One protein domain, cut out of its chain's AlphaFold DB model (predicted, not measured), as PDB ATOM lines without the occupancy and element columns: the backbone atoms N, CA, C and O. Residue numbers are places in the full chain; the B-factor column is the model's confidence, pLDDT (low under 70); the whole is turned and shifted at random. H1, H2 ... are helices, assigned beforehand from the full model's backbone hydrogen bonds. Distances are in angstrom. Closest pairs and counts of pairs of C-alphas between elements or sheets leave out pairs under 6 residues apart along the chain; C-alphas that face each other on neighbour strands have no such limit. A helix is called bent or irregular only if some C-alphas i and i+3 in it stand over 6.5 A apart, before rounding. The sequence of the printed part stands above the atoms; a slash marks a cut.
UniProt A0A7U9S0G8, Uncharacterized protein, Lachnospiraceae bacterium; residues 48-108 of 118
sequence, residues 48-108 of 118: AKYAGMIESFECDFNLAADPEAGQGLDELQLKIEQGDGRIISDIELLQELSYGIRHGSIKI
ATOM      1  N   ALA A  48      22.129 -29.729 -82.265       72.69
ATOM      2  CA  ALA A  48      21.150 -30.467 -83.070       72.69
ATOM      3  C   ALA A  48      21.790 -31.301 -84.196       72.69
ATOM      4  O   ALA A  48      21.292 -32.369 -84.539       72.69
ATOM      5  N   LYS A  49      22.907 -30.833 -84.762       72.44
ATOM      6  CA  LYS A  49      23.621 -31.529 -85.839       72.44
ATOM      7  C   LYS A  49      24.294 -32.806 -85.344       72.44
ATOM      8  O   LYS A  49      24.350 -33.788 -86.077       72.44
ATOM      9  N   TYR A  50      24.826 -32.778 -84.126       70.19
ATOM     10  CA  TYR A  50      25.574 -33.899 -83.560       70.19
ATOM     11  C   TYR A  50      24.734 -34.793 -82.642       70.19
ATOM     12  O   TYR A  50      25.117 -35.940 -82.434       70.19
ATOM     13  N   ALA A  51      23.573 -34.324 -82.174       73.50
ATOM     14  CA  ALA A  51      22.648 -35.108 -81.356       73.50
ATOM     15  C   ALA A  51      22.288 -36.452 -82.010       73.50
ATOM     16  O   ALA A  51      22.466 -37.492 -81.388       73.50
ATOM     17  N   GLY A  52      21.905 -36.450 -83.293       65.75
ATOM     18  CA  GLY A  52      21.553 -37.686 -84.003       65.75
ATOM     19  C   GLY A  52      22.721 -38.664 -84.177       65.75
ATOM     20  O   GLY A  52      22.516 -39.874 -84.186       65.75
ATOM     21  N   MET A  53      23.961 -38.166 -84.271       73.75
ATOM     22  CA  MET A  53      25.149 -39.027 -84.309       73.75
ATOM     23  C   MET A  53      25.380 -39.691 -82.947       73.75
ATOM     24  O   MET A  53      25.624 -40.890 -82.893       73.75
ATOM     25  N   ILE A  54      25.244 -38.931 -81.859       76.75
ATOM     26  CA  ILE A  54      25.392 -39.436 -80.487       76.75
ATOM     27  C   ILE A  54      24.293 -40.459 -80.163       76.75
ATOM     28  O   ILE A  54      24.597 -41.506 -79.605       76.75
ATOM     29  N   GLU A  55      23.048 -40.204 -80.569       67.00
ATOM     30  CA  GLU A  55      21.938 -41.163 -80.437       67.00
ATOM     31  C   GLU A  55      22.171 -42.441 -81.254       67.00
ATOM     32  O   GLU A  55      21.835 -43.533 -80.801       67.00
ATOM     33  N   SER A  56      22.777 -42.331 -82.441       65.69
ATOM     34  CA  SER A  56      23.119 -43.503 -83.258       65.69
ATOM     35  C   SER A  56      24.205 -44.347 -82.588       65.69
ATOM     36  O   SER A  56      24.062 -45.562 -82.509       65.69
ATOM     37  N   PHE A  57      25.234 -43.706 -82.019       72.31
ATOM     38  CA  PHE A  57      26.229 -44.398 -81.198       72.31
ATOM     39  C   PHE A  57      25.589 -45.054 -79.967       72.31
ATOM     40  O   PHE A  57      25.848 -46.219 -79.705       72.31
ATOM     41  N   GLU A  58      24.709 -44.368 -79.236       74.62
ATOM     42  CA  GLU A  58      23.971 -44.974 -78.115       74.62
ATOM     43  C   GLU A  58      23.182 -46.220 -78.557       74.62
ATOM     44  O   GLU A  58      23.204 -47.242 -77.874       74.62
ATOM     45  N   CYS A  59      22.512 -46.150 -79.710       63.81
ATOM     46  CA  CYS A  59      21.752 -47.261 -80.274       63.81
ATOM     47  C   CYS A  59      22.650 -48.460 -80.608       63.81
ATOM     48  O   CYS A  59      22.343 -49.578 -80.197       63.81
ATOM     49  N   ASP A  60      23.779 -48.224 -81.281       65.38
ATOM     50  CA  ASP A  60      24.731 -49.275 -81.654       65.38
ATOM     51  C   ASP A  60      25.346 -49.942 -80.415       65.38
ATOM     52  O   ASP A  60      25.457 -51.164 -80.358       65.38
ATOM     53  N   PHE A  61      25.678 -49.165 -79.378       69.88
ATOM     54  CA  PHE A  61      26.168 -49.708 -78.108       69.88
ATOM     55  C   PHE A  61      25.085 -50.488 -77.349       69.88
ATOM     56  O   PHE A  61      25.384 -51.532 -76.779       69.88
ATOM     57  N   ASN A  62      23.830 -50.033 -77.355       65.38
ATOM     58  CA  ASN A  62      22.724 -50.776 -76.743       65.38
ATOM     59  C   ASN A  62      22.449 -52.096 -77.472       65.38
ATOM     60  O   ASN A  62      22.250 -53.120 -76.822       65.38
ATOM     61  N   LEU A  63      22.456 -52.081 -78.807       61.41
ATOM     62  CA  LEU A  63      22.283 -53.281 -79.629       61.41
ATOM     63  C   LEU A  63      23.402 -54.284 -79.390       61.41
ATOM     64  O   LEU A  63      23.157 -55.480 -79.320       61.41
ATOM     65  N   ALA A  64      24.624 -53.799 -79.246       62.16
ATOM     66  CA  ALA A  64      25.777 -54.661 -79.119       62.16
ATOM     67  C   ALA A  64      26.030 -55.091 -77.644       62.16
ATOM     68  O   ALA A  64      26.785 -56.032 -77.395       62.16
ATOM     69  N   ALA A  65      25.348 -54.465 -76.669       61.75
ATOM     70  CA  ALA A  65      25.218 -54.932 -75.283       61.75
ATOM     71  C   ALA A  65      24.161 -56.042 -75.114       61.75
ATOM     72  O   ALA A  65      24.142 -56.707 -74.077       61.75
ATOM     73  N   ASP A  66      23.284 -56.242 -76.104       62.47
ATOM     74  CA  ASP A  66      22.344 -57.361 -76.133       62.47
ATOM     75  C   ASP A  66      23.077 -58.651 -76.566       62.47
ATOM     76  O   ASP A  66      23.500 -58.766 -77.723       62.47
ATOM     77  N   PRO A  67      23.227 -59.647 -75.671       57.34
ATOM     78  CA  PRO A  67      23.950 -60.881 -75.968       57.34
ATOM     79  C   PRO A  67      23.293 -61.745 -77.060       57.34
ATOM     80  O   PRO A  67      23.941 -62.665 -77.562       57.34
ATOM     81  N   GLU A  68      22.041 -61.475 -77.457       63.47
ATOM     82  CA  GLU A  68      21.352 -62.204 -78.535       63.47
ATOM     83  C   GLU A  68      21.447 -61.523 -79.918       63.47
ATOM     84  O   GLU A  68      21.085 -62.137 -80.925       63.47
ATOM     85  N   ALA A  69      21.974 -60.294 -80.018       59.66
ATOM     86  CA  ALA A  69      21.954 -59.503 -81.257       59.66
ATOM     87  C   ALA A  69      22.967 -59.947 -82.335       59.66
ATOM     88  O   ALA A  69      22.858 -59.546 -83.496       59.66
ATOM     89  N   GLY A  70      23.963 -60.772 -81.991       57.34
ATOM     90  CA  GLY A  70      24.934 -61.335 -82.947       57.34
ATOM     91  C   GLY A  70      25.897 -60.327 -83.607       57.34
ATOM     92  O   GLY A  70      26.720 -60.728 -84.430       57.34
ATOM     93  N   GLN A  71      25.821 -59.040 -83.253       56.84
ATOM     94  CA  GLN A  71      26.783 -57.983 -83.582       56.84
ATOM     95  C   GLN A  71      27.511 -57.602 -82.287       56.84
ATOM     96  O   GLN A  71      27.037 -56.765 -81.530       56.84
ATOM     97  N   GLY A  72      28.595 -58.310 -81.964       57.84
ATOM     98  CA  GLY A  72      29.131 -58.326 -80.603       57.84
ATOM     99  C   GLY A  72      30.029 -57.141 -80.250       57.84
ATOM    100  O   GLY A  72      30.977 -56.829 -80.972       57.84
ATOM    101  N   LEU A  73      29.806 -56.557 -79.069       65.44
ATOM    102  CA  LEU A  73      30.782 -55.718 -78.360       65.44
ATOM    103  C   LEU A  73      31.961 -56.527 -77.819       65.44
ATOM    104  O   LEU A  73      32.657 -56.026 -76.956       65.44
ATOM    105  N   ASP A  74      32.213 -57.751 -78.269       70.94
ATOM    106  CA  ASP A  74      33.059 -58.733 -77.582       70.94
ATOM    107  C   ASP A  74      34.440 -58.187 -77.174       70.94
ATOM    108  O   ASP A  74      34.895 -58.428 -76.059       70.94
ATOM    109  N   GLU A  75      35.092 -57.386 -78.025       66.88
ATOM    110  CA  GLU A  75      36.348 -56.702 -77.676       66.88
ATOM    111  C   GLU A  75      36.177 -55.578 -76.645       66.88
ATOM    112  O   GLU A  75      37.059 -55.365 -75.813       66.88
ATOM    113  N   LEU A  76      35.079 -54.827 -76.704       70.31
ATOM    114  CA  LEU A  76      34.746 -53.795 -75.725       70.31
ATOM    115  C   LEU A  76      34.327 -54.429 -74.390       70.31
ATOM    116  O   LEU A  76      34.811 -54.005 -73.347       70.31
ATOM    117  N   GLN A  77      33.506 -55.476 -74.432       70.44
ATOM    118  CA  GLN A  77      33.102 -56.317 -73.312       70.44
ATOM    119  C   GLN A  77      34.339 -56.874 -72.600       70.44
ATOM    120  O   GLN A  77      34.484 -56.681 -71.397       70.44
ATOM    121  N   LEU A  78      35.294 -57.445 -73.344       75.38
ATOM    122  CA  LEU A  78      36.576 -57.905 -72.800       75.38
ATOM    123  C   LEU A  78      37.353 -56.785 -72.106       75.38
ATOM    124  O   LEU A  78      37.915 -57.008 -71.040       75.38
ATOM    125  N   LYS A  79      37.389 -55.578 -72.680       67.25
ATOM    126  CA  LYS A  79      38.089 -54.434 -72.074       67.25
ATOM    127  C   LYS A  79      37.373 -53.899 -70.828       67.25
ATOM    128  O   LYS A  79      38.043 -53.509 -69.876       67.25
ATOM    129  N   ILE A  80      36.041 -53.931 -70.796       67.38
ATOM    130  CA  ILE A  80      35.235 -53.587 -69.615       67.38
ATOM    131  C   ILE A  80      35.453 -54.624 -68.505       67.38
ATOM    132  O   ILE A  80      35.721 -54.256 -67.364       67.38
ATOM    133  N   GLU A  81      35.409 -55.916 -68.835       72.38
ATOM    134  CA  GLU A  81      35.641 -57.021 -67.896       72.38
ATOM    135  C   GLU A  81      37.075 -57.036 -67.354       72.38
ATOM    136  O   GLU A  81      37.304 -57.367 -66.190       72.38
ATOM    137  N   GLN A  82      38.046 -56.624 -68.172       77.75
ATOM    138  CA  GLN A  82      39.433 -56.407 -67.754       77.75
ATOM    139  C   GLN A  82      39.626 -55.125 -66.929       77.75
ATOM    140  O   GLN A  82      40.727 -54.886 -66.432       77.75
ATOM    141  N   GLY A  83      38.576 -54.318 -66.746       67.62
ATOM    142  CA  GLY A  83      38.612 -53.102 -65.942       67.62
ATOM    143  C   GLY A  83      39.432 -51.980 -66.574       67.62
ATOM    144  O   GLY A  83      40.096 -51.236 -65.852       67.62
ATOM    145  N   ASP A  84      39.420 -51.856 -67.906       74.69
ATOM    146  CA  ASP A  84      40.059 -50.736 -68.600       74.69
ATOM    147  C   ASP A  84      39.380 -49.416 -68.197       74.69
ATOM    148  O   ASP A  84      38.338 -49.015 -68.723       74.69
ATOM    149  N   GLY A  85      39.989 -48.730 -67.226       69.31
ATOM    150  CA  GLY A  85      39.455 -47.499 -66.652       69.31
ATOM    151  C   GLY A  85      39.309 -46.356 -67.658       69.31
ATOM    152  O   GLY A  85      38.502 -45.459 -67.427       69.31
ATOM    153  N   ARG A  86      40.035 -46.384 -68.786       69.88
ATOM    154  CA  ARG A  86      39.882 -45.373 -69.838       69.88
ATOM    155  C   ARG A  86      38.560 -45.560 -70.570       69.88
ATOM    156  O   ARG A  86      37.829 -44.595 -70.739       69.88
ATOM    157  N   ILE A  87      38.241 -46.793 -70.957       68.25
ATOM    158  CA  ILE A  87      36.983 -47.105 -71.647       68.25
ATOM    159  C   ILE A  87      35.783 -46.833 -70.748       68.25
ATOM    160  O   ILE A  87      34.806 -46.248 -71.206       68.25
ATOM    161  N   ILE A  88      35.868 -47.199 -69.468       68.25
ATOM    162  CA  ILE A  88      34.806 -46.910 -68.496       68.25
ATOM    163  C   ILE A  88      34.585 -45.395 -68.386       68.25
ATOM    164  O   ILE A  88      33.452 -44.935 -68.494       68.25
ATOM    165  N   SER A  89      35.664 -44.614 -68.271       67.62
ATOM    166  CA  SER A  89      35.575 -43.150 -68.222       67.62
ATOM    167  C   SER A  89      34.998 -42.551 -69.508       67.62
ATOM    168  O   SER A  89      34.204 -41.617 -69.436       67.62
ATOM    169  N   ASP A  90      35.374 -43.067 -70.679       66.12
ATOM    170  CA  ASP A  90      34.862 -42.585 -71.965       66.12
ATOM    171  C   ASP A  90      33.352 -42.879 -72.110       66.12
ATOM    172  O   ASP A  90      32.605 -42.046 -72.628       66.12
ATOM    173  N   ILE A  91      32.883 -44.025 -71.597       73.69
ATOM    174  CA  ILE A  91      31.455 -44.386 -71.554       73.69
ATOM    175  C   ILE A  91      30.676 -43.435 -70.635       73.69
ATOM    176  O   ILE A  91      29.617 -42.942 -71.024       73.69
ATOM    177  N   GLU A  92      31.195 -43.142 -69.440       76.81
ATOM    178  CA  GLU A  92      30.565 -42.210 -68.494       76.81
ATOM    179  C   GLU A  92      30.450 -40.796 -69.084       76.81
ATOM    180  O   GLU A  92      29.382 -40.180 -69.027       76.81
ATOM    181  N   LEU A  93      31.512 -40.307 -69.734       77.69
ATOM    182  CA  LEU A  93      31.516 -39.003 -70.405       77.69
ATOM    183  C   LEU A  93      30.489 -38.936 -71.542       77.69
ATOM    184  O   LEU A  93      29.825 -37.913 -71.725       77.69
ATOM    185  N   LEU A  94      30.332 -40.022 -72.303       80.88
ATOM    186  CA  LEU A  94      29.344 -40.094 -73.377       80.88
ATOM    187  C   LEU A  94      27.908 -40.087 -72.828       80.88
ATOM    188  O   LEU A  94      27.041 -39.410 -73.390       80.88
ATOM    189  N   GLN A  95      27.662 -40.789 -71.718       77.94
ATOM    190  CA  GLN A  95      26.370 -40.770 -71.026       77.94
ATOM    191  C   GLN A  95      26.033 -39.371 -70.498       77.94
ATOM    192  O   GLN A  95      24.921 -38.886 -70.722       77.94
ATOM    193  N   GLU A  96      26.988 -38.698 -69.851       81.62
ATOM    194  CA  GLU A  96      26.819 -37.330 -69.350       81.62
ATOM    195  C   GLU A  96      26.522 -36.350 -70.491       81.62
ATOM    196  O   GLU A  96      25.581 -35.554 -70.406       81.62
ATOM    197  N   LEU A  97      27.259 -36.458 -71.600       82.69
ATOM    198  CA  LEU A  97      27.056 -35.637 -72.789       82.69
ATOM    199  C   LEU A  97      25.664 -35.855 -73.400       82.69
ATOM    200  O   LEU A  97      24.951 -34.885 -73.657       82.69
ATOM    201  N   SER A  98      25.252 -37.112 -73.603       79.56
ATOM    202  CA  SER A  98      23.924 -37.456 -74.135       79.56
ATOM    203  C   SER A  98      22.804 -36.940 -73.226       79.56
ATOM    204  O   SER A  98      21.832 -36.336 -73.695       79.56
ATOM    205  N   TYR A  99      22.937 -37.124 -71.909       82.06
ATOM    206  CA  TYR A  99      21.967 -36.624 -70.940       82.06
ATOM    207  C   TYR A  99      21.880 -35.096 -70.969       82.06
ATOM    208  O   TYR A  99      20.777 -34.543 -71.052       82.06
ATOM    209  N   GLY A 100      23.023 -34.409 -70.935       84.25
ATOM    210  CA  GLY A 100      23.052 -32.956 -70.888       84.25
ATOM    211  C   GLY A 100      22.575 -32.299 -72.179       84.25
ATOM    212  O   GLY A 100      21.902 -31.272 -72.123       84.25
ATOM    213  N   ILE A 101      22.823 -32.919 -73.335       83.44
ATOM    214  CA  ILE A 101      22.253 -32.475 -74.613       83.44
ATOM    215  C   ILE A 101      20.723 -32.618 -74.600       83.44
ATOM    216  O   ILE A 101      20.025 -31.654 -74.918       83.44
ATOM    217  N   ARG A 102      20.184 -33.774 -74.177       75.50
ATOM    218  CA  ARG A 102      18.727 -34.024 -74.133       75.50
ATOM    219  C   ARG A 102      17.974 -33.072 -73.203       75.50
ATOM    220  O   ARG A 102      16.866 -32.654 -73.524       75.50
ATOM    221  N   HIS A 103      18.573 -32.716 -72.068       83.50
ATOM    222  CA  HIS A 103      17.958 -31.827 -71.075       83.50
ATOM    223  C   HIS A 103      18.339 -30.352 -71.268       83.50
ATOM    224  O   HIS A 103      17.926 -29.500 -70.481       83.50
ATOM    225  N   GLY A 104      19.115 -30.033 -72.310       79.88
ATOM    226  CA  GLY A 104      19.534 -28.670 -72.630       79.88
ATOM    227  C   GLY A 104      20.532 -28.056 -71.642       79.88
ATOM    228  O   GLY A 104      20.692 -26.835 -71.641       79.88
ATOM    229  N   SER A 105      21.195 -28.863 -70.807       83.56
ATOM    230  CA  SER A 105      22.247 -28.406 -69.889       83.56
ATOM    231  C   SER A 105      23.638 -28.360 -70.534       83.56
ATOM    232  O   SER A 105      24.497 -27.632 -70.041       83.56
ATOM    233  N   ILE A 106      23.857 -29.068 -71.651       82.94
ATOM    234  CA  ILE A 106      25.091 -29.026 -72.452       82.94
ATOM    235  C   ILE A 106      24.772 -28.590 -73.888       82.94
ATOM    236  O   ILE A 106      23.773 -29.008 -74.474       82.94
ATOM    237  N   LYS A 107      25.652 -27.765 -74.468       82.19
ATOM    238  CA  LYS A 107      25.613 -27.355 -75.877       82.19
ATOM    239  C   LYS A 107      26.959 -27.586 -76.552       82.19
ATOM    240  O   LYS A 107      28.000 -27.250 -75.990       82.19
ATOM    241  N   ILE A 108      26.933 -28.098 -77.780       81.88
ATOM    242  CA  ILE A 108      28.117 -28.236 -78.631       81.88
ATOM    243  C   ILE A 108      28.233 -26.973 -79.478       81.88
ATOM    244  O   ILE A 108      27.436 -26.740 -80.387       81.88
TER     245      ILE A 108
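Overview. This is residues 48 to 108 of the 118 residues of an uncharacterized protein of Lachnospiraceae bacterium (UniProt A0A7U9S0G8). Two long helices, H1 and H3, make a loose V: they come together near the beginning of H1 and the end of H3 and spread apart toward the other side, where the short helix H2 and the links before and after it bridge the wide mouth, giving an open triangle of three helices. At the narrow end of the V, residues 103 to 108 fold back toward the first printed residue, and the C-alphas of Ala 48 and Ile 108 are 8.6 A apart. The printed part has 61 residues with three named helices, in the order H1, H2, H3 along the chain, and no named strand; the class is all helix, with 44 residues in the helices. The whole is only just loose, close to compact, with a radius of gyration of the C-alphas of 13.0 A, and the C-alphas span 33 by 25 by 14 A along their three main axes.

Along the chain. H1 comprises residues 48 to 65, 18 residues, from C-alpha 48 at (21.150, -30.467, -83.070) to C-alpha 65 at (25.218, -54.932, -75.283), a length of 26.0 A. H1 is irregular, but only just: C-alphas 49 and 52 are 6.7 A apart, and its line is a rough one. Residues 66 to 73 follow as a link. H2 comprises residues 74 to 81, 8 residues, and begins with C-alpha 74 at (33.059, -58.733, -77.582); its first and last C-alphas are 10.2 A apart. Residues 82 to 84 come next, and then H3 comprises residues 85 to 102, 18 residues and 25.8 A from first to last C-alpha. H3 ends with C-alpha 102 at (18.727, -34.024, -74.133). Residues 103 to 108 after it contain no named helix.

Arrangement. H1 and H3 touch, with 4 pairs of C-alphas within 8 A. The closest C-alphas of the two are those of Ile 54 and Ser 98, 6.8 A apart. H1 touches H3 with residues 51 to 55 alone, and H3 touches H1 with residues 98 to 101 alone. Their lines stand at a steep tilt of 48 degrees, and they run opposite ways. Their centres are 11.9 A apart. H1 and H2 are near each other: no pair of their C-alphas is within 8 A, but 7 pairs are within 10 A, and the closest two are 8.2 A apart. H2 and H3 touch only at the corner by their link, and only just, with 3 pairs of C-alphas within 8 A. The closest C-alphas there are those of Ile 80 and Ile 88, 6.8 A apart, and H3 touches H2 with residues 87 to 88 alone. The lines of H2 and H3 are about perpendicular, at 79 degrees, and their centres are 16.9 A apart. In H2 and H3 every backbone O i to N i+4 pair is within hydrogen-bond range; in H1 12 of 14 are.

Size, cuts and confidence. The two C-alphas farthest apart are those of Gly 70, in the link from H1 to H2, and Ser 105, after H3, at 35.5 A. The printed part runs from 48 to 108 without a cut. The link from H1 to H2, 8 residues, is short, and the link from H2 to H3, 3 residues, is tight; no link is long. The mean pLDDT of the printed part is 71.4, with 69 for H1, 70 for H2 and 76 for H3. In this model 28 printed residues are under 70: residue 52, residues 55 to 56, residues 59 to 73, residue 75, residues 79 to 80, residue 83 and residues 85 to 90.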